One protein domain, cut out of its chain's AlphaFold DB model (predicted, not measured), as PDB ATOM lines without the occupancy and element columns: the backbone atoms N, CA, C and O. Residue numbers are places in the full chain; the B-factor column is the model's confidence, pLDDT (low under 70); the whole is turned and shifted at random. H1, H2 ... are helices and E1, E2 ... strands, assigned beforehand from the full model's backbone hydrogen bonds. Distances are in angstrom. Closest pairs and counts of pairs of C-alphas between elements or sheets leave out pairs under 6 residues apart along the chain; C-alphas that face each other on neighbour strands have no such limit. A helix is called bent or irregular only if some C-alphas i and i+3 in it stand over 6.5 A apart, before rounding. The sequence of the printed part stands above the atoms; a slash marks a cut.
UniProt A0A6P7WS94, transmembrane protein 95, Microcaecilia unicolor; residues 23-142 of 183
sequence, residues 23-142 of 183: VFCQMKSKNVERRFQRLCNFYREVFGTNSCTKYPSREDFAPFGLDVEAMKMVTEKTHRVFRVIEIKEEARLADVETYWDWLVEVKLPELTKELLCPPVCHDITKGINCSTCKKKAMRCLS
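AT A GLANCE: This is residues 23 to 142 of the 183 residues of the protein "transmembrane protein 95" of Microcaecilia unicolor (UniProt A0A6P7WS94). A small two-stranded hairpin, E1 and E2, sits by the far end of a long helical hairpin made of H3 and the bent H4, and H1 packs near the turn of that helical hairpin. H1, the short H2 and the strand pair follow one another along one side of the two long helices. The printed part has 120 residues, with four named helices and then two named strands, in the order H1 H2 H3 H4 E1 E2; the sheet, E1 - E2, is antiparallel, and the class is mostly helix. It is compact, with a radius of gyration of the C-alphas of 15.2 A, yet elongated, spanning 48 by 26 by 21 A.

IN THESE COORDINATES: E1, residues 124 to 129, begins at C-alpha 124 (65.855, 29.603, -16.742) and is 13.5 A long; E2, residues 134 to 139, is 15.1 A long and ends at C-alpha 139 (66.176, 32.708, -13.575). H3, residues 68 to 92, measures 29.9 A; it has a kink of 64 degrees near residue 86 and is irregular, with C-alphas 87 and 90 9.3 A apart. H4, residues 95 to 116, was assigned as one helix by its hydrogen bonds but is bent, with C-alphas 105 and 108 7.0 A apart. Its arms are H4a, residues 95 to 105, 15.0 A, and H4b, residues 108 to 116, 11.9 A. H1, residues 32 to 47, begins at C-alpha 32 (38.530, 39.786, -9.466) and measures 21.9 A; H2, residues 58 to 61, measures 5.4 A.

HOW THE PARTS SIT: E1 and E2 form an antiparallel hairpin at 143 degrees, with N 125 and O 138 2.9 A apart and N 136 and O 127 2.8 A apart, within hydrogen-bond range. Residues 65 to 66 pair antiparallel with residues 128 to 129 of E1. The closest C-alphas of H4b and E1 are those of Leu 116 and Thr 125, 7.1 A apart. H4a and H4b stand at a shallow tilt of 31 degrees. H3 and H4b are close but not clearly touching, the C-alphas of Ala 70 and Leu 111 being closest at 7.0 A. H3 and H4a form a helical hairpin at a shallow tilt of 26 degrees, opposite ways; they only just touch, with 3 pairs of C-alphas within 8 A, closest at Ile 85 and Asp 95, 7.2 A. H1 touches H3 with residues 32 to 39 alone, closest at the C-alphas of Val 32 and His 79, 5.6 A, the same way at a shallow tilt of 32 degrees, only just short of steep. H1 only just touches H4a, with 3 pairs of C-alphas within 8 A, closest at Leu 39 and Val 96, 7.3 A. H2 is close to H4a but not clearly touching, the C-alphas of Phe 61 and Val 104 being closest at 7.9 A. In H1, H4a and H4b every O i to N i+4 pair is within hydrogen-bond range, in H3 18 of 21 are, and H2 is too short for such a pair.

THE WHOLE: The two C-alphas farthest apart, those of Val 46 and His 122, are 48.0 A apart. The printed part has no cut and no long link; the links H3 to H4 and E1 to E2 are tight. Mean pLDDT of the printed part is 91.9, and no printed residue is under 70.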
ATOM      1  N   VAL A  23      47.135  37.686  -9.270       88.56
ATOM      2  CA  VAL A  23      45.729  37.282  -9.281       88.56
ATOM      3  C   VAL A  23      44.885  37.951 -10.370       88.56
ATOM      4  O   VAL A  23      43.851  37.406 -10.752       88.56
ATOM      5  N   PHE A  24      45.294  39.115 -10.880       89.25
ATOM      6  CA  PHE A  24      44.538  39.870 -11.883       89.25
ATOM      7  C   PHE A  24      45.063  39.655 -13.310       89.25
ATOM      8  O   PHE A  24      44.447  40.104 -14.277       89.25
ATOM      9  N   CYS A  25      46.176  38.934 -13.475       85.19
ATOM     10  CA  CYS A  25      46.798  38.724 -14.780       85.19
ATOM     11  C   CYS A  25      45.995  37.806 -15.714       85.19
ATOM     12  O   CYS A  25      46.128  37.910 -16.934       85.19
ATOM     13  N   GLN A  26      45.182  36.902 -15.166       81.38
ATOM     14  CA  GLN A  26      44.404  35.916 -15.919       81.38
ATOM     15  C   GLN A  26      42.912  35.989 -15.578       81.38
ATOM     16  O   GLN A  26      42.507  36.601 -14.598       81.38
ATOM     17  N   MET A  27      42.086  35.353 -16.417       78.25
ATOM     18  CA  MET A  27      40.636  35.209 -16.213       78.25
ATOM     19  C   MET A  27      39.900  36.531 -15.948       78.25
ATOM     20  O   MET A  27      39.118  36.659 -15.006       78.25
ATOM     21  N   LYS A  28      40.097  37.510 -16.842       78.38
ATOM     22  CA  LYS A  28      39.456  38.836 -16.769       78.38
ATOM     23  C   LYS A  28      37.931  38.778 -16.602       78.38
ATOM     24  O   LYS A  28      37.368  39.618 -15.911       78.38
ATOM     25  N   SER A  29      37.266  37.760 -17.157       75.88
ATOM     26  CA  SER A  29      35.816  37.549 -17.018       75.88
ATOM     27  C   SER A  29      35.344  37.397 -15.567       75.88
ATOM     28  O   SER A  29      34.199  37.716 -15.256       75.88
ATOM     29  N   LYS A  30      36.218  36.956 -14.654       82.06
ATOM     30  CA  LYS A  30      35.912  36.789 -13.226       82.06
ATOM     31  C   LYS A  30      35.900  38.110 -12.451       82.06
ATOM     32  O   LYS A  30      35.497  38.101 -11.288       82.06
ATOM     33  N   ASN A  31      36.324  39.217 -13.077       86.94
ATOM     34  CA  ASN A  31      36.317  40.581 -12.532       86.94
ATOM     35  C   ASN A  31      36.915  40.694 -11.114       86.94
ATOM     36  O   ASN A  31      36.440  41.485 -10.298       86.94
ATOM     37  N   VAL A  32      37.943  39.890 -10.813       91.62
ATOM     38  CA  VAL A  32      38.530  39.786  -9.466       91.62
ATOM     39  C   VAL A  32      39.101  41.126  -9.006       91.62
ATOM     40  O   VAL A  32      38.848  41.526  -7.878       91.62
ATOM     41  N   GLU A  33      39.769  41.861  -9.899       90.62
ATOM     42  CA  GLU A  33      40.305  43.203  -9.629       90.62
ATOM     43  C   GLU A  33      39.208  44.184  -9.192       90.62
ATOM     44  O   GLU A  33      39.282  44.781  -8.120       90.62
ATOM     45  N   ARG A  34      38.123  44.287  -9.971       90.44
ATOM     46  CA  ARG A  34      36.991  45.167  -9.642       90.44
ATOM     47  C   ARG A  34      36.310  44.762  -8.332       90.44
ATOM     48  O   ARG A  34      35.780  45.606  -7.614       90.44
ATOM     49  N   ARG A  35      36.247  43.464  -8.035       92.25
ATOM     50  CA  ARG A  35      35.702  42.965  -6.768       92.25
ATOM     51  C   ARG A  35      36.597  43.341  -5.591       92.25
ATOM     52  O   ARG A  35      36.081  43.864  -4.612       92.25
ATOM     53  N   PHE A  36      37.904  43.136  -5.719       92.81
ATOM     54  CA  PHE A  36      38.871  43.545  -4.706       92.81
ATOM     55  C   PHE A  36      38.762  45.038  -4.405       92.81
ATOM     56  O   PHE A  36      38.607  45.407  -3.250       92.81
ATOM     57  N   GLN A  37      38.736  45.892  -5.434       91.75
ATOM     58  CA  GLN A  37      38.591  47.341  -5.258       91.75
ATOM     59  C   GLN A  37      37.314  47.714  -4.494       91.75
ATOM     60  O   GLN A  37      37.366  48.534  -3.585       91.75
ATOM     61  N   ARG A  38      36.173  47.086  -4.813       93.06
ATOM     62  CA  ARG A  38      34.908  47.332  -4.099       93.06
ATOM     63  C   ARG A  38      34.976  46.907  -2.633       93.06
ATOM     64  O   ARG A  38      34.618  47.697  -1.770       93.06
ATOM     65  N   LEU A  39      35.477  45.703  -2.358       93.69
ATOM     66  CA  LEU A  39      35.646  45.204  -0.991       93.69
ATOM     67  C   LEU A  39      36.640  46.052  -0.191       93.69
ATOM     68  O   LEU A  39      36.383  46.370   0.961       93.69
ATOM     69  N   CYS A  40      37.743  46.466  -0.811       92.75
ATOM     70  CA  CYS A  40      38.753  47.317  -0.195       92.75
ATOM     71  C   CYS A  40      38.216  48.721   0.118       92.75
ATOM     72  O   CYS A  40      38.518  49.279   1.166       92.75
ATOM     73  N   ASN A  41      37.406  49.305  -0.770       92.88
ATOM     74  CA  ASN A  41      36.734  50.577  -0.499       92.88
ATOM     75  C   ASN A  41      35.786  50.445   0.693       92.88
ATOM     76  O   ASN A  41      35.873  51.243   1.618       92.88
ATOM     77  N   PHE A  42      34.965  49.394   0.702       92.88
ATOM     78  CA  PHE A  42      34.032  49.146   1.794       92.88
ATOM     79  C   PHE A  42      34.753  48.894   3.127       92.88
ATOM     80  O   PHE A  42      34.373  49.452   4.148       92.88
ATOM     81  N   TYR A  43      35.860  48.143   3.114       94.44
ATOM     82  CA  TYR A  43      36.728  47.965   4.281       94.44
ATOM     83  C   TYR A  43      37.182  49.318   4.844       94.44
ATOM     84  O   TYR A  43      37.075  49.560   6.043       94.44
ATOM     85  N   ARG A  44      37.660  50.225   3.984       94.00
ATOM     86  CA  ARG A  44      38.140  51.548   4.410       94.00
ATOM     87  C   ARG A  44      37.031  52.417   4.997       94.00
ATOM     88  O   ARG A  44      37.280  53.131   5.961       94.00
ATOM     89  N   GLU A  45      35.824  52.336   4.445       93.44
ATOM     90  CA  GLU A  45      34.649  53.048   4.962       93.44
ATOM     91  C   GLU A  45      34.232  52.533   6.347       93.44
ATOM     92  O   GLU A  45      33.981  53.335   7.242       93.44
ATOM     93  N   VAL A  46      34.214  51.210   6.545       92.75
ATOM     94  CA  VAL A  46      33.786  50.578   7.805       92.75
ATOM     95  C   VAL A  46      34.835  50.716   8.911       92.75
ATOM     96  O   VAL A  46      34.494  51.027  10.050       92.75
ATOM     97  N   PHE A  47      36.113  50.496   8.595       93.25
ATOM     98  CA  PHE A  47      37.199  50.487   9.583       93.25
ATOM     99  C   PHE A  47      37.944  51.827   9.699       93.25
ATOM    100  O   PHE A  47      38.806  51.970  10.564       93.25
ATOM    101  N   GLY A  48      37.637  52.817   8.854       92.06
ATOM    102  CA  GLY A  48      38.257  54.145   8.902       92.06
ATOM    103  C   GLY A  48      39.749  54.159   8.544       92.06
ATOM    104  O   GLY A  48      40.496  54.995   9.053       92.06
ATOM    105  N   THR A  49      40.209  53.226   7.704       91.19
ATOM    106  CA  THR A  49      41.627  53.078   7.333       91.19
ATOM    107  C   THR A  49      41.932  53.614   5.931       91.19
ATOM    108  O   THR A  49      41.071  53.702   5.059       91.19
ATOM    109  N   ASN A  50      43.205  53.931   5.668       86.88
ATOM    110  CA  ASN A  50      43.656  54.366   4.337       86.88
ATOM    111  C   ASN A  50      43.967  53.196   3.388       86.88
ATOM    112  O   ASN A  50      43.967  53.380   2.170       86.88
ATOM    113  N   SER A  51      44.217  52.005   3.938       88.62
ATOM    114  CA  SER A  51      44.502  50.775   3.198       88.62
ATOM    115  C   SER A  51      43.717  49.605   3.788       88.62
ATOM    116  O   SER A  51      43.460  49.577   4.988       88.62
ATOM    117  N   CYS A  52      43.357  48.646   2.940       91.38
ATOM    118  CA  CYS A  52      42.709  47.389   3.330       91.38
ATOM    119  C   CYS A  52      43.690  46.202   3.394       91.38
ATOM    120  O   CYS A  52      43.264  45.061   3.540       91.38
ATOM    121  N   THR A  53      44.984  46.452   3.170       91.94
ATOM    122  CA  THR A  53      46.058  45.448   3.164       91.94
ATOM    123  C   THR A  53      47.422  46.117   3.346       91.94
ATOM    124  O   THR A  53      47.594  47.297   3.018       91.94
ATOM    125  N   LYS A  54      48.419  45.353   3.802       93.00
ATOM    126  CA  LYS A  54      49.836  45.745   3.777       93.00
ATOM    127  C   LYS A  54      50.425  45.854   2.364       93.00
ATOM    128  O   LYS A  54      51.433  46.534   2.197       93.00
ATOM    129  N   TYR A  55      49.802  45.219   1.365       91.38
ATOM    130  CA  TYR A  55      50.330  45.075   0.000       91.38
ATOM    131  C   TYR A  55      49.395  45.677  -1.063       91.38
ATOM    132  O   TYR A  55      48.773  44.944  -1.848       91.38
ATOM    133  N   PRO A  56      49.230  47.013  -1.084       86.38
ATOM    134  CA  PRO A  56      48.314  47.683  -2.000       86.38
ATOM    135  C   PRO A  56      48.897  47.872  -3.408       86.38
ATOM    136  O   PRO A  56      48.143  48.177  -4.338       86.38
ATOM    137  N   SER A  57      50.217  47.744  -3.586       82.88
ATOM    138  CA  SER A  57      50.898  48.201  -4.793       82.88
ATOM    139  C   SER A  57      51.343  47.060  -5.696       82.88
ATOM    140  O   SER A  57      51.593  45.939  -5.271       82.88
ATOM    141  N   ARG A  58      51.497  47.343  -6.993       82.38
ATOM    142  CA  ARG A  58      52.002  46.352  -7.963       82.38
ATOM    143  C   ARG A  58      53.467  45.973  -7.709       82.38
ATOM    144  O   ARG A  58      53.902  44.898  -8.116       82.38
ATOM    145  N   GLU A  59      54.236  46.872  -7.097       87.00
ATOM    146  CA  GLU A  59      55.650  46.690  -6.768       87.00
ATOM    147  C   GLU A  59      55.834  45.563  -5.749       87.00
ATOM    148  O   GLU A  59      56.782  44.788  -5.880       87.00
ATOM    149  N   ASP A  60      54.862  45.379  -4.849       90.94
ATOM    150  CA  ASP A  60      54.817  44.272  -3.885       90.94
ATOM    151  C   ASP A  60      54.792  42.903  -4.589       90.94
ATOM    152  O   ASP A  60      55.211  41.890  -4.035       90.94
ATOM    153  N   PHE A  61      54.366  42.872  -5.858       92.06
ATOM    154  CA  PHE A  61      54.287  41.667  -6.680       92.06
ATOM    155  C   PHE A  61      55.436  41.515  -7.685       92.06
ATOM    156  O   PHE A  61      55.458  40.552  -8.456       92.06
ATOM    157  N   ALA A  62      56.394  42.445  -7.724       90.06
ATOM    158  CA  ALA A  62      57.544  42.372  -8.628       90.06
ATOM    159  C   ALA A  62      58.418  41.112  -8.450       90.06
ATOM    160  O   ALA A  62      58.865  40.584  -9.478       90.06
ATOM    161  N   PRO A  63      58.635  40.592  -7.220       91.31
ATOM    162  CA  PRO A  63      59.443  39.390  -7.002       91.31
ATOM    163  C   PRO A  63      58.795  38.090  -7.498       91.31
ATOM    164  O   PRO A  63      59.496  37.097  -7.677       91.31
ATOM    165  N   PHE A  64      57.476  38.072  -7.716       94.50
ATOM    166  CA  PHE A  64      56.740  36.831  -7.952       94.50
ATOM    167  C   PHE A  64      56.599  36.473  -9.431       94.50
ATOM    168  O   PHE A  64      56.418  37.321 -10.321       94.50
ATOM    169  N   GLY A  65      56.622  35.165  -9.674       94.50
ATOM    170  CA  GLY A  65      56.426  34.572 -10.983       94.50
ATOM    171  C   GLY A  65      55.710  33.238 -10.870       94.50
ATOM    172  O   GLY A  65      56.131  32.387 -10.101       94.50
ATOM    173  N   LEU A  66      54.633  33.065 -11.633       95.38
ATOM    174  CA  LEU A  66      53.818  31.845 -11.626       95.38
ATOM    175  C   LEU A  66      53.718  31.265 -13.039       95.38
ATOM    176  O   LEU A  66      53.759  32.007 -14.029       95.38
ATOM    177  N   ASP A  67      53.549  29.949 -13.148       93.31
ATOM    178  CA  ASP A  67      53.103  29.323 -14.391       93.31
ATOM    179  C   ASP A  67      51.626  29.658 -14.682       93.31
ATOM    180  O   ASP A  67      50.918  30.295 -13.894       93.31
ATOM    181  N   VAL A  68      51.154  29.283 -15.871       91.81
ATOM    182  CA  VAL A  68      49.809  29.646 -16.343       91.81
ATOM    183  C   VAL A  68      48.721  28.948 -15.521       91.81
ATOM    184  O   VAL A  68      47.669  29.542 -15.265       91.81
ATOM    185  N   GLU A  69      48.954  27.707 -15.112       93.38
ATOM    186  CA  GLU A  69      48.000  26.859 -14.409       93.38
ATOM    187  C   GLU A  69      47.881  27.289 -12.944       93.38
ATOM    188  O   GLU A  69      46.761  27.518 -12.473       93.38
ATOM    189  N   ALA A  70      49.003  27.527 -12.258       94.12
ATOM    190  CA  ALA A  70      49.026  28.117 -10.921       94.12
ATOM    191  C   ALA A  70      48.352  29.494 -10.905       94.12
ATOM    192  O   ALA A  70      47.550  29.783 -10.011       94.12
ATOM    193  N   MET A  71      48.587  30.320 -11.931       92.62
ATOM    194  CA  MET A  71      47.933  31.623 -12.056       92.62
ATOM    195  C   MET A  71      46.409  31.491 -12.168       92.62
ATOM    196  O   MET A  71      45.662  32.191 -11.485       92.62
ATOM    197  N   LYS A  72      45.913  30.567 -12.999       93.19
ATOM    198  CA  LYS A  72      44.468  30.301 -13.090       93.19
ATOM    199  C   LYS A  72      43.920  29.799 -11.755       93.19
ATOM    200  O   LYS A  72      42.873  30.265 -11.310       93.19
ATOM    201  N   MET A  73      44.626  28.881 -11.101       94.38
ATOM    202  CA  MET A  73      44.205  28.321  -9.820       94.38
ATOM    203  C   MET A  73      44.049  29.415  -8.756       94.38
ATOM    204  O   MET A  73      43.002  29.492  -8.108       94.38
ATOM    205  N   VAL A  74      45.053  30.280  -8.595       94.56
ATOM    206  CA  VAL A  74      45.032  31.327  -7.568       94.56
ATOM    207  C   VAL A  74      43.978  32.395  -7.861       94.56
ATOM    208  O   VAL A  74      43.280  32.837  -6.945       94.56
ATOM    209  N   THR A  75      43.763  32.749  -9.132       94.19
ATOM    210  CA  THR A  75      42.689  33.673  -9.516       94.19
ATOM    211  C   THR A  75      41.302  33.087  -9.246       94.19
ATOM    212  O   THR A  75      40.442  33.792  -8.717       94.19
ATOM    213  N   GLU A  76      41.061  31.806  -9.547       94.50
ATOM    214  CA  GLU A  76      39.768  31.161  -9.265       94.50
ATOM    215  C   GLU A  76      39.519  31.043  -7.756       94.50
ATOM    216  O   GLU A  76      38.420  31.350  -7.290       94.50
ATOM    217  N   LYS A  77      40.533  30.651  -6.973       95.25
ATOM    218  CA  LYS A  77      40.427  30.602  -5.506       95.25
ATOM    219  C   LYS A  77      40.096  31.976  -4.929       95.25
ATOM    220  O   LYS A  77      39.141  32.097  -4.167       95.25
ATOM    221  N   THR A  78      40.801  33.016  -5.368       95.44
ATOM    222  CA  THR A  78      40.564  34.391  -4.904       95.44
ATOM    223  C   THR A  78      39.176  34.892  -5.286       95.44
ATOM    224  O   THR A  78      38.472  35.467  -4.459       95.44
ATOM    225  N   HIS A  79      38.721  34.602  -6.509       94.62
ATOM    226  CA  HIS A  79      37.353  34.903  -6.925       94.62
ATOM    227  C   HIS A  79      36.314  34.292  -5.972       94.62
ATOM    228  O   HIS A  79      35.340  34.966  -5.623       94.62
ATOM    229  N   ARG A  80      36.510  33.031  -5.560       94.75
ATOM    230  CA  ARG A  80      35.607  32.318  -4.645       94.75
ATOM    231  C   ARG A  80      35.638  32.899  -3.238       94.75
ATOM    232  O   ARG A  80      34.569  33.148  -2.694       94.75
ATOM    233  N   VAL A  81      36.822  33.158  -2.682       95.50
ATOM    234  CA  VAL A  81      36.963  33.757  -1.345       95.50
ATOM    235  C   VAL A  81      36.261  35.107  -1.288       95.50
ATOM    236  O   VAL A  81      35.387  35.309  -0.450       95.50
ATOM    237  N   PHE A  82      36.532  35.994  -2.246       94.94
ATOM    238  CA  PHE A  82      35.871  37.294  -2.272       94.94
ATOM    239  C   PHE A  82      34.360  37.195  -2.459       94.94
ATOM    240  O   PHE A  82      33.633  38.011  -1.910       94.94
ATOM    241  N   ARG A  83      33.861  36.194  -3.192       94.31
ATOM    242  CA  ARG A  83      32.417  35.961  -3.298       94.31
ATOM    243  C   ARG A  83      31.806  35.563  -1.952       94.31
ATOM    244  O   ARG A  83      30.695  35.977  -1.652       94.31
ATOM    245  N   VAL A  84      32.506  34.758  -1.152       94.31
ATOM    246  CA  VAL A  84      32.044  34.388   0.194       94.31
ATOM    247  C   VAL A  84      32.006  35.607   1.110       94.31
ATOM    248  O   VAL A  84      31.039  35.758   1.851       94.31
ATOM    249  N   ILE A  85      33.014  36.476   1.030       94.50
ATOM    250  CA  ILE A  85      33.048  37.730   1.791       94.50
ATOM    251  C   ILE A  85      31.894  38.644   1.365       94.50
ATOM    252  O   ILE A  85      31.150  39.093   2.223       94.50
ATOM    253  N   GLU A  86      31.680  38.840   0.057       91.44
ATOM    254  CA  GLU A  86      30.550  39.631  -0.462       91.44
ATOM    255  C   GLU A  86      29.197  39.123   0.067       91.44
ATOM    256  O   GLU A  86      28.356  39.925   0.443       91.44
ATOM    257  N   ILE A  87      28.983  37.802   0.115       90.06
ATOM    258  CA  ILE A  87      27.713  37.206   0.573       90.06
ATOM    259  C   ILE A  87      27.512  37.359   2.085       90.06
ATOM    260  O   ILE A  87      26.378  37.435   2.547       90.06
ATOM    261  N   LYS A  88      28.596  37.337   2.865       86.56
ATOM    262  CA  LYS A  88      28.548  37.441   4.330       86.56
ATOM    263  C   LYS A  88      28.689  38.884   4.835       86.56
ATOM    264  O   LYS A  88      28.703  39.082   6.047       86.56
ATOM    265  N   GLU A  89      28.778  39.839   3.908       82.44
ATOM    266  CA  GLU A  89      28.794  41.286   4.130       82.44
ATOM    267  C   GLU A  89      29.793  41.715   5.226       82.44
ATOM    268  O   GLU A  89      30.926  41.223   5.279       82.44
ATOM    269  N   GLU A  90      29.397  42.647   6.096       78.38
ATOM    270  CA  GLU A  90      30.245  43.259   7.128       78.38
ATOM    271  C   GLU A  90      30.883  42.230   8.068       78.38
ATOM    272  O   GLU A  90      32.048  42.372   8.444       78.38
ATOM    273  N   ALA A  91      30.180  41.135   8.378       85.12
ATOM    274  CA  ALA A  91      30.641  40.111   9.317       85.12
ATOM    275  C   ALA A  91      31.923  39.382   8.871       85.12
ATOM    276  O   ALA A  91      32.523  38.649   9.661       85.12
ATOM    277  N   ARG A  92      32.324  39.519   7.601       91.56
ATOM    278  CA  ARG A  92      33.534  38.902   7.033       91.56
ATOM    279  C   ARG A  92      34.432  39.895   6.317       91.56
ATOM    280  O   ARG A  92      35.366  39.488   5.634       91.56
ATOM    281  N   LEU A  93      34.186  41.190   6.475       92.19
ATOM    282  CA  LEU A  93      34.957  42.208   5.773       92.19
ATOM    283  C   LEU A  93      36.434  42.218   6.201       92.19
ATOM    284  O   LEU A  93      37.309  42.400   5.360       92.19
ATOM    285  N   ALA A  94      36.721  41.913   7.471       92.69
ATOM    286  CA  ALA A  94      38.087  41.747   7.980       92.69
ATOM    287  C   ALA A  94      38.859  40.581   7.319       92.69
ATOM    288  O   ALA A  94      40.092  40.596   7.258       92.69
ATOM    289  N   ASP A  95      38.153  39.591   6.754       94.75
ATOM    290  CA  ASP A  95      38.788  38.476   6.045       94.75
ATOM    291  C   ASP A  95      39.445  38.943   4.732       94.75
ATOM    292  O   ASP A  95      40.290  38.227   4.198       94.75
ATOM    293  N   VAL A  96      39.091  40.127   4.204       94.06
ATOM    294  CA  VAL A  96      39.715  40.693   2.993       94.06
ATOM    295  C   VAL A  96      41.203  40.920   3.220       94.06
ATOM    296  O   VAL A  96      42.010  40.411   2.444       94.06
ATOM    297  N   GLU A  97      41.548  41.645   4.284       94.88
ATOM    298  CA  GLU A  97      42.932  41.922   4.674       94.88
ATOM    299  C   GLU A  97      43.660  40.616   4.989       94.88
ATOM    300  O   GLU A  97      44.684  40.310   4.383       94.88
ATOM    301  N   THR A  98      43.066  39.796   5.863       95.31
ATOM    302  CA  THR A  98      43.659  38.531   6.320       95.31
ATOM    303  C   THR A  98      43.995  37.608   5.148       95.31
ATOM    304  O   THR A  98      45.090  37.051   5.072       95.31
ATOM    305  N   TYR A  99      43.063  37.446   4.203       95.94
ATOM    306  CA  TYR A  99      43.280  36.615   3.023       95.94
ATOM    307  C   TYR A  99      44.318  37.216   2.075       95.94
ATOM    308  O   TYR A  99      45.139  36.479   1.527       95.94
ATOM    309  N   TRP A 100      44.264  38.528   1.838       94.88
ATOM    310  CA  TRP A 100      45.160  39.181   0.889       94.88
ATOM    311  C   TRP A 100      46.605  39.185   1.382       94.88
ATOM    312  O   TRP A 100      47.508  38.839   0.623       94.88
ATOM    313  N   ASP A 101      46.821  39.489   2.658       95.25
ATOM    314  CA  ASP A 101      48.146  39.461   3.268       95.25
ATOM    315  C   ASP A 101      48.714  38.037   3.257       95.25
ATOM    316  O   ASP A 101      49.830  37.828   2.788       95.25
ATOM    317  N   TRP A 102      47.916  37.029   3.629       96.81
ATOM    318  CA  TRP A 102      48.318  35.621   3.524       96.81
ATOM    319  C   TRP A 102      48.669  35.208   2.086       96.81
ATOM    320  O   TRP A 102      49.635  34.477   1.847       96.81
ATOM    321  N   LEU A 103      47.893  35.671   1.105       95.81
ATOM    322  CA  LEU A 103      48.144  35.382  -0.300       95.81
ATOM    323  C   LEU A 103      49.534  35.879  -0.716       95.81
ATOM    324  O   LEU A 103      50.256  35.144  -1.390       95.81
ATOM    325  N   VAL A 104      49.917  37.087  -0.300       94.62
ATOM    326  CA  VAL A 104      51.208  37.702  -0.635       94.62
ATOM    327  C   VAL A 104      52.362  37.125   0.186       94.62
ATOM    328  O   VAL A 104      53.407  36.819  -0.381       94.62
ATOM    329  N   GLU A 105      52.182  36.950   1.492       95.81
ATOM    330  CA  GLU A 105      53.239  36.524   2.420       95.81
ATOM    331  C   GLU A 105      53.540  35.024   2.331       95.81
ATOM    332  O   GLU A 105      54.672  34.603   2.567       95.81
ATOM    333  N   VAL A 106      52.540  34.210   1.986       96.00
ATOM    334  CA  VAL A 106      52.645  32.747   2.048       96.00
ATOM    335  C   VAL A 106      52.451  32.133   0.671       96.00
ATOM    336  O   VAL A 106      53.354  31.496   0.123       96.00
ATOM    337  N   LYS A 107      51.280  32.340   0.062       96.50
ATOM    338  CA  LYS A 107      50.879  31.511  -1.081       96.50
ATOM    339  C   LYS A 107      51.616  31.854  -2.374       96.50
ATOM    340  O   LYS A 107      51.973  30.948  -3.125       96.50
ATOM    341  N   LEU A 108      51.843  33.131  -2.670       95.62
ATOM    342  CA  LEU A 108      52.597  33.540  -3.859       95.62
ATOM    343  C   LEU A 108      54.083  33.141  -3.789       95.62
ATOM    344  O   LEU A 108      54.585  32.646  -4.803       95.62
ATOM    345  N   PRO A 109      54.782  33.276  -2.644       95.25
ATOM    346  CA  PRO A 109      56.115  32.713  -2.457       95.25
ATOM    347  C   PRO A 109      56.174  31.203  -2.688       95.25
ATOM    348  O   PRO A 109      57.060  30.749  -3.409       95.25
ATOM    349  N   GLU A 110      55.228  30.431  -2.143       95.31
ATOM    350  CA  GLU A 110      55.144  28.981  -2.374       95.31
ATOM    351  C   GLU A 110      55.043  28.651  -3.868       95.31
ATOM    352  O   GLU A 110      55.875  27.917  -4.394       95.31
ATOM    353  N   LEU A 111      54.081  29.251  -4.575       95.56
ATOM    354  CA  LEU A 111      53.880  29.002  -6.008       95.56
ATOM    355  C   LEU A 111      55.066  29.488  -6.855       95.56
ATOM    356  O   LEU A 111      55.413  28.886  -7.869       95.56
ATOM    357  N   THR A 112      55.721  30.571  -6.432       95.69
ATOM    358  CA  THR A 112      56.938  31.058  -7.091       95.69
ATOM    359  C   THR A 112      58.088  30.065  -6.915       95.69
ATOM    360  O   THR A 112      58.834  29.823  -7.863       95.69
ATOM    361  N   LYS A 113      58.224  29.447  -5.736       95.44
ATOM    362  CA  LYS A 113      59.200  28.375  -5.501       95.44
ATOM    363  C   LYS A 113      58.873  27.128  -6.321       95.44
ATOM    364  O   LYS A 113      59.782  26.588  -6.934       95.44
ATOM    365  N   GLU A 114      57.609  26.716  -6.409       95.25
ATOM    366  CA  GLU A 114      57.190  25.585  -7.258       95.25
ATOM    367  C   GLU A 114      57.627  25.766  -8.725       95.25
ATOM    368  O   GLU A 114      58.046  24.804  -9.368       95.25
ATOM    369  N   LEU A 115      57.597  27.002  -9.240       96.00
ATOM    370  CA  LEU A 115      58.073  27.320 -10.586       96.00
ATOM    371  C   LEU A 115      59.605  27.425 -10.687       96.00
ATOM    372  O   LEU A 115      60.187  26.978 -11.675       96.00
ATOM    373  N   LEU A 116      60.252  28.108  -9.736       96.44
ATOM    374  CA  LEU A 116      61.645  28.559  -9.862       96.44
ATOM    375  C   LEU A 116      62.668  27.682  -9.133       96.44
ATOM    376  O   LEU A 116      63.866  27.937  -9.267       96.44
ATOM    377  N   CYS A 117      62.238  26.677  -8.376       94.81
ATOM    378  CA  CYS A 117      63.129  25.772  -7.661       94.81
ATOM    379  C   CYS A 117      63.381  24.460  -8.428       94.81
ATOM    380  O   CYS A 117      62.549  24.020  -9.228       94.81
ATOM    381  N   PRO A 118      64.522  23.794  -8.183       91.19
ATOM    382  CA  PRO A 118      64.757  22.435  -8.665       91.19
ATOM    383  C   PRO A 118      63.736  21.440  -8.080       91.19
ATOM    384  O   PRO A 118      63.324  21.621  -6.932       91.19
ATOM    385  N   PRO A 119      63.356  20.373  -8.811       89.25
ATOM    386  CA  PRO A 119      63.882  19.968 -10.120       89.25
ATOM    387  C   PRO A 119      63.197  20.652 -11.315       89.25
ATOM    388  O   PRO A 119      63.628  20.450 -12.445       89.25
ATOM    389  N   VAL A 120      62.147  21.447 -11.093       90.94
ATOM    390  CA  VAL A 120      61.351  22.075 -12.166       90.94
ATOM    391  C   VAL A 120      62.172  23.099 -12.952       90.94
ATOM    392  O   VAL A 120      62.050  23.202 -14.173       90.94
ATOM    393  N   CYS A 121      63.034  23.840 -12.259       92.88
ATOM    394  CA  CYS A 121      63.886  24.868 -12.837       92.88
ATOM    395  C   CYS A 121      65.366  24.454 -12.743       92.88
ATOM    396  O   CYS A 121      65.812  24.015 -11.684       92.88
ATOM    397  N   HIS A 122      66.124  24.569 -13.841       89.38
ATOM    398  CA  HIS A 122      67.575  24.298 -13.867       89.38
ATOM    399  C   HIS A 122      68.415  25.576 -13.999       89.38
ATOM    400  O   HIS A 122      69.242  25.835 -13.137       89.38
ATOM    401  N   ASP A 123      68.148  26.407 -15.012       90.81
ATOM    402  CA  ASP A 123      68.792  27.726 -15.174       90.81
ATOM    403  C   ASP A 123      67.773  28.847 -15.386       90.81
ATOM    404  O   ASP A 123      67.760  29.874 -14.698       90.81
ATOM    405  N   ILE A 124      66.888  28.648 -16.361       93.75
ATOM    406  CA  ILE A 124      65.855  29.603 -16.742       93.75
ATOM    407  C   ILE A 124      64.570  28.833 -17.021       93.75
ATOM    408  O   ILE A 124      64.586  27.796 -17.681       93.75
ATOM    409  N   THR A 125      63.441  29.381 -16.587       95.00
ATOM    410  CA  THR A 125      62.106  28.889 -16.935       95.00
ATOM    411  C   THR A 125      61.223  30.018 -17.464       95.00
ATOM    412  O   THR A 125      61.528  31.206 -17.315       95.00
ATOM    413  N   LYS A 126      60.126  29.671 -18.137       94.44
ATOM    414  CA  LYS A 126      59.143  30.641 -18.634       94.44
ATOM    415  C   LYS A 126      58.016  30.766 -17.613       94.44
ATOM    416  O   LYS A 126      57.228  29.844 -17.457       94.44
ATOM    417  N   GLY A 127      57.901  31.934 -16.991       93.88
ATOM    418  CA  GLY A 127      56.822  32.266 -16.059       93.88
ATOM    419  C   GLY A 127      56.062  33.518 -16.480       93.88
ATOM    420  O   GLY A 127      56.473  34.247 -17.385       93.88
ATOM    421  N   ILE A 128      54.947  33.800 -15.818       93.12
ATOM    422  CA  ILE A 128      54.259  35.089 -15.890       93.12
ATOM    423  C   ILE A 128      54.764  35.947 -14.737       93.12
ATOM    424  O   ILE A 128      54.599  35.583 -13.577       93.12
ATOM    425  N   ASN A 129      55.344  37.107 -15.043       93.00
ATOM    426  CA  ASN A 129      55.731  38.069 -14.017       93.00
ATOM    427  C   ASN A 129      54.488  38.779 -13.475       93.00
ATOM    428  O   ASN A 129      53.727  39.374 -14.242       93.00
ATOM    429  N   CYS A 130      54.311  38.744 -12.160       91.81
ATOM    430  CA  CYS A 130      53.083  39.202 -11.528       91.81
ATOM    431  C   CYS A 130      52.865  40.715 -11.569       91.81
ATOM    432  O   CYS A 130      51.728  41.149 -11.723       91.81
ATOM    433  N   SER A 131      53.931  41.516 -11.513       89.94
ATOM    434  CA  SER A 131      53.820  42.981 -11.617       89.94
ATOM    435  C   SER A 131      53.469  43.472 -13.028       89.94
ATOM    436  O   SER A 131      52.854  44.520 -13.213       89.94
ATOM    437  N   THR A 132      53.859  42.723 -14.065       89.75
ATOM    438  CA  THR A 132      53.671  43.145 -15.466       89.75
ATOM    439  C   THR A 132      52.565  42.386 -16.189       89.75
ATOM    440  O   THR A 132      52.079  42.873 -17.215       89.75
ATOM    441  N   CYS A 133      52.167  41.222 -15.670       90.44
ATOM    442  CA  CYS A 133      51.302  40.233 -16.312       90.44
ATOM    443  C   CYS A 133      51.811  39.753 -17.679       90.44
ATOM    444  O   CYS A 133      51.029  39.356 -18.545       90.44
ATOM    445  N   LYS A 134      53.131  39.797 -17.898       90.94
ATOM    446  CA  LYS A 134      53.769  39.343 -19.139       90.94
ATOM    447  C   LYS A 134      54.505  38.032 -18.911       90.94
ATOM    448  O   LYS A 134      55.137  37.838 -17.872       90.94
ATOM    449  N   LYS A 135      54.466  37.157 -19.919       92.56
ATOM    450  CA  LYS A 135      55.354  35.992 -19.977       92.56
ATOM    451  C   LYS A 135      56.799  36.486 -20.077       92.56
ATOM    452  O   LYS A 135      57.096  37.329 -20.922       92.56
ATOM    453  N   LYS A 136      57.676  35.982 -19.216       93.56
ATOM    454  CA  LYS A 136      59.083  36.372 -19.134       93.56
ATOM    455  C   LYS A 136      59.941  35.146 -18.824       93.56
ATOM    456  O   LYS A 136      59.524  34.260 -18.084       93.56
ATOM    457  N   ALA A 137      61.142  35.119 -19.392       94.94
ATOM    458  CA  ALA A 137      62.192  34.212 -18.952       94.94
ATOM    459  C   ALA A 137      62.666  34.634 -17.552       94.94
ATOM    460  O   ALA A 137      63.043  35.790 -17.339       94.94
ATOM    461  N   MET A 138      62.605  33.715 -16.599       93.88
ATOM    462  CA  MET A 138      62.950  33.928 -15.199       93.88
ATOM    463  C   MET A 138      64.093  33.001 -14.827       93.88
ATOM    464  O   MET A 138      64.077  31.835 -15.210       93.88
ATOM    465  N   ARG A 139      65.083  33.526 -14.103       95.06
ATOM    466  CA  ARG A 139      66.176  32.708 -13.575       95.06
ATOM    467  C   ARG A 139      65.673  31.875 -12.404       95.06
ATOM    468  O   ARG A 139      64.851  32.362 -11.626       95.06
ATOM    469  N   CYS A 140      66.182  30.657 -12.291       94.94
ATOM    470  CA  CYS A 140      65.891  29.798 -11.153       94.94
ATOM    471  C   CYS A 140      66.409  30.414  -9.851       94.94
ATOM    472  O   CYS A 140      67.378  31.181  -9.844       94.94
ATOM    473  N   LEU A 141      65.741  30.088  -8.748       93.75
ATOM    474  CA  LEU A 141      66.175  30.491  -7.418       93.75
ATOM    475  C   LEU A 141      67.361  29.636  -6.967       93.75
ATOM    476  O   LEU A 141      67.518  28.485  -7.372       93.75
ATOM    477  N   SER A 142      68.194  30.212  -6.099       90.12
ATOM    478  CA  SER A 142      69.298  29.470  -5.492       90.12
ATOM    479  C   SER A 142      68.776  28.345  -4.594       90.12
ATOM    480  O   SER A 142      67.718  28.486  -3.971       90.12
TER     481      SER A 142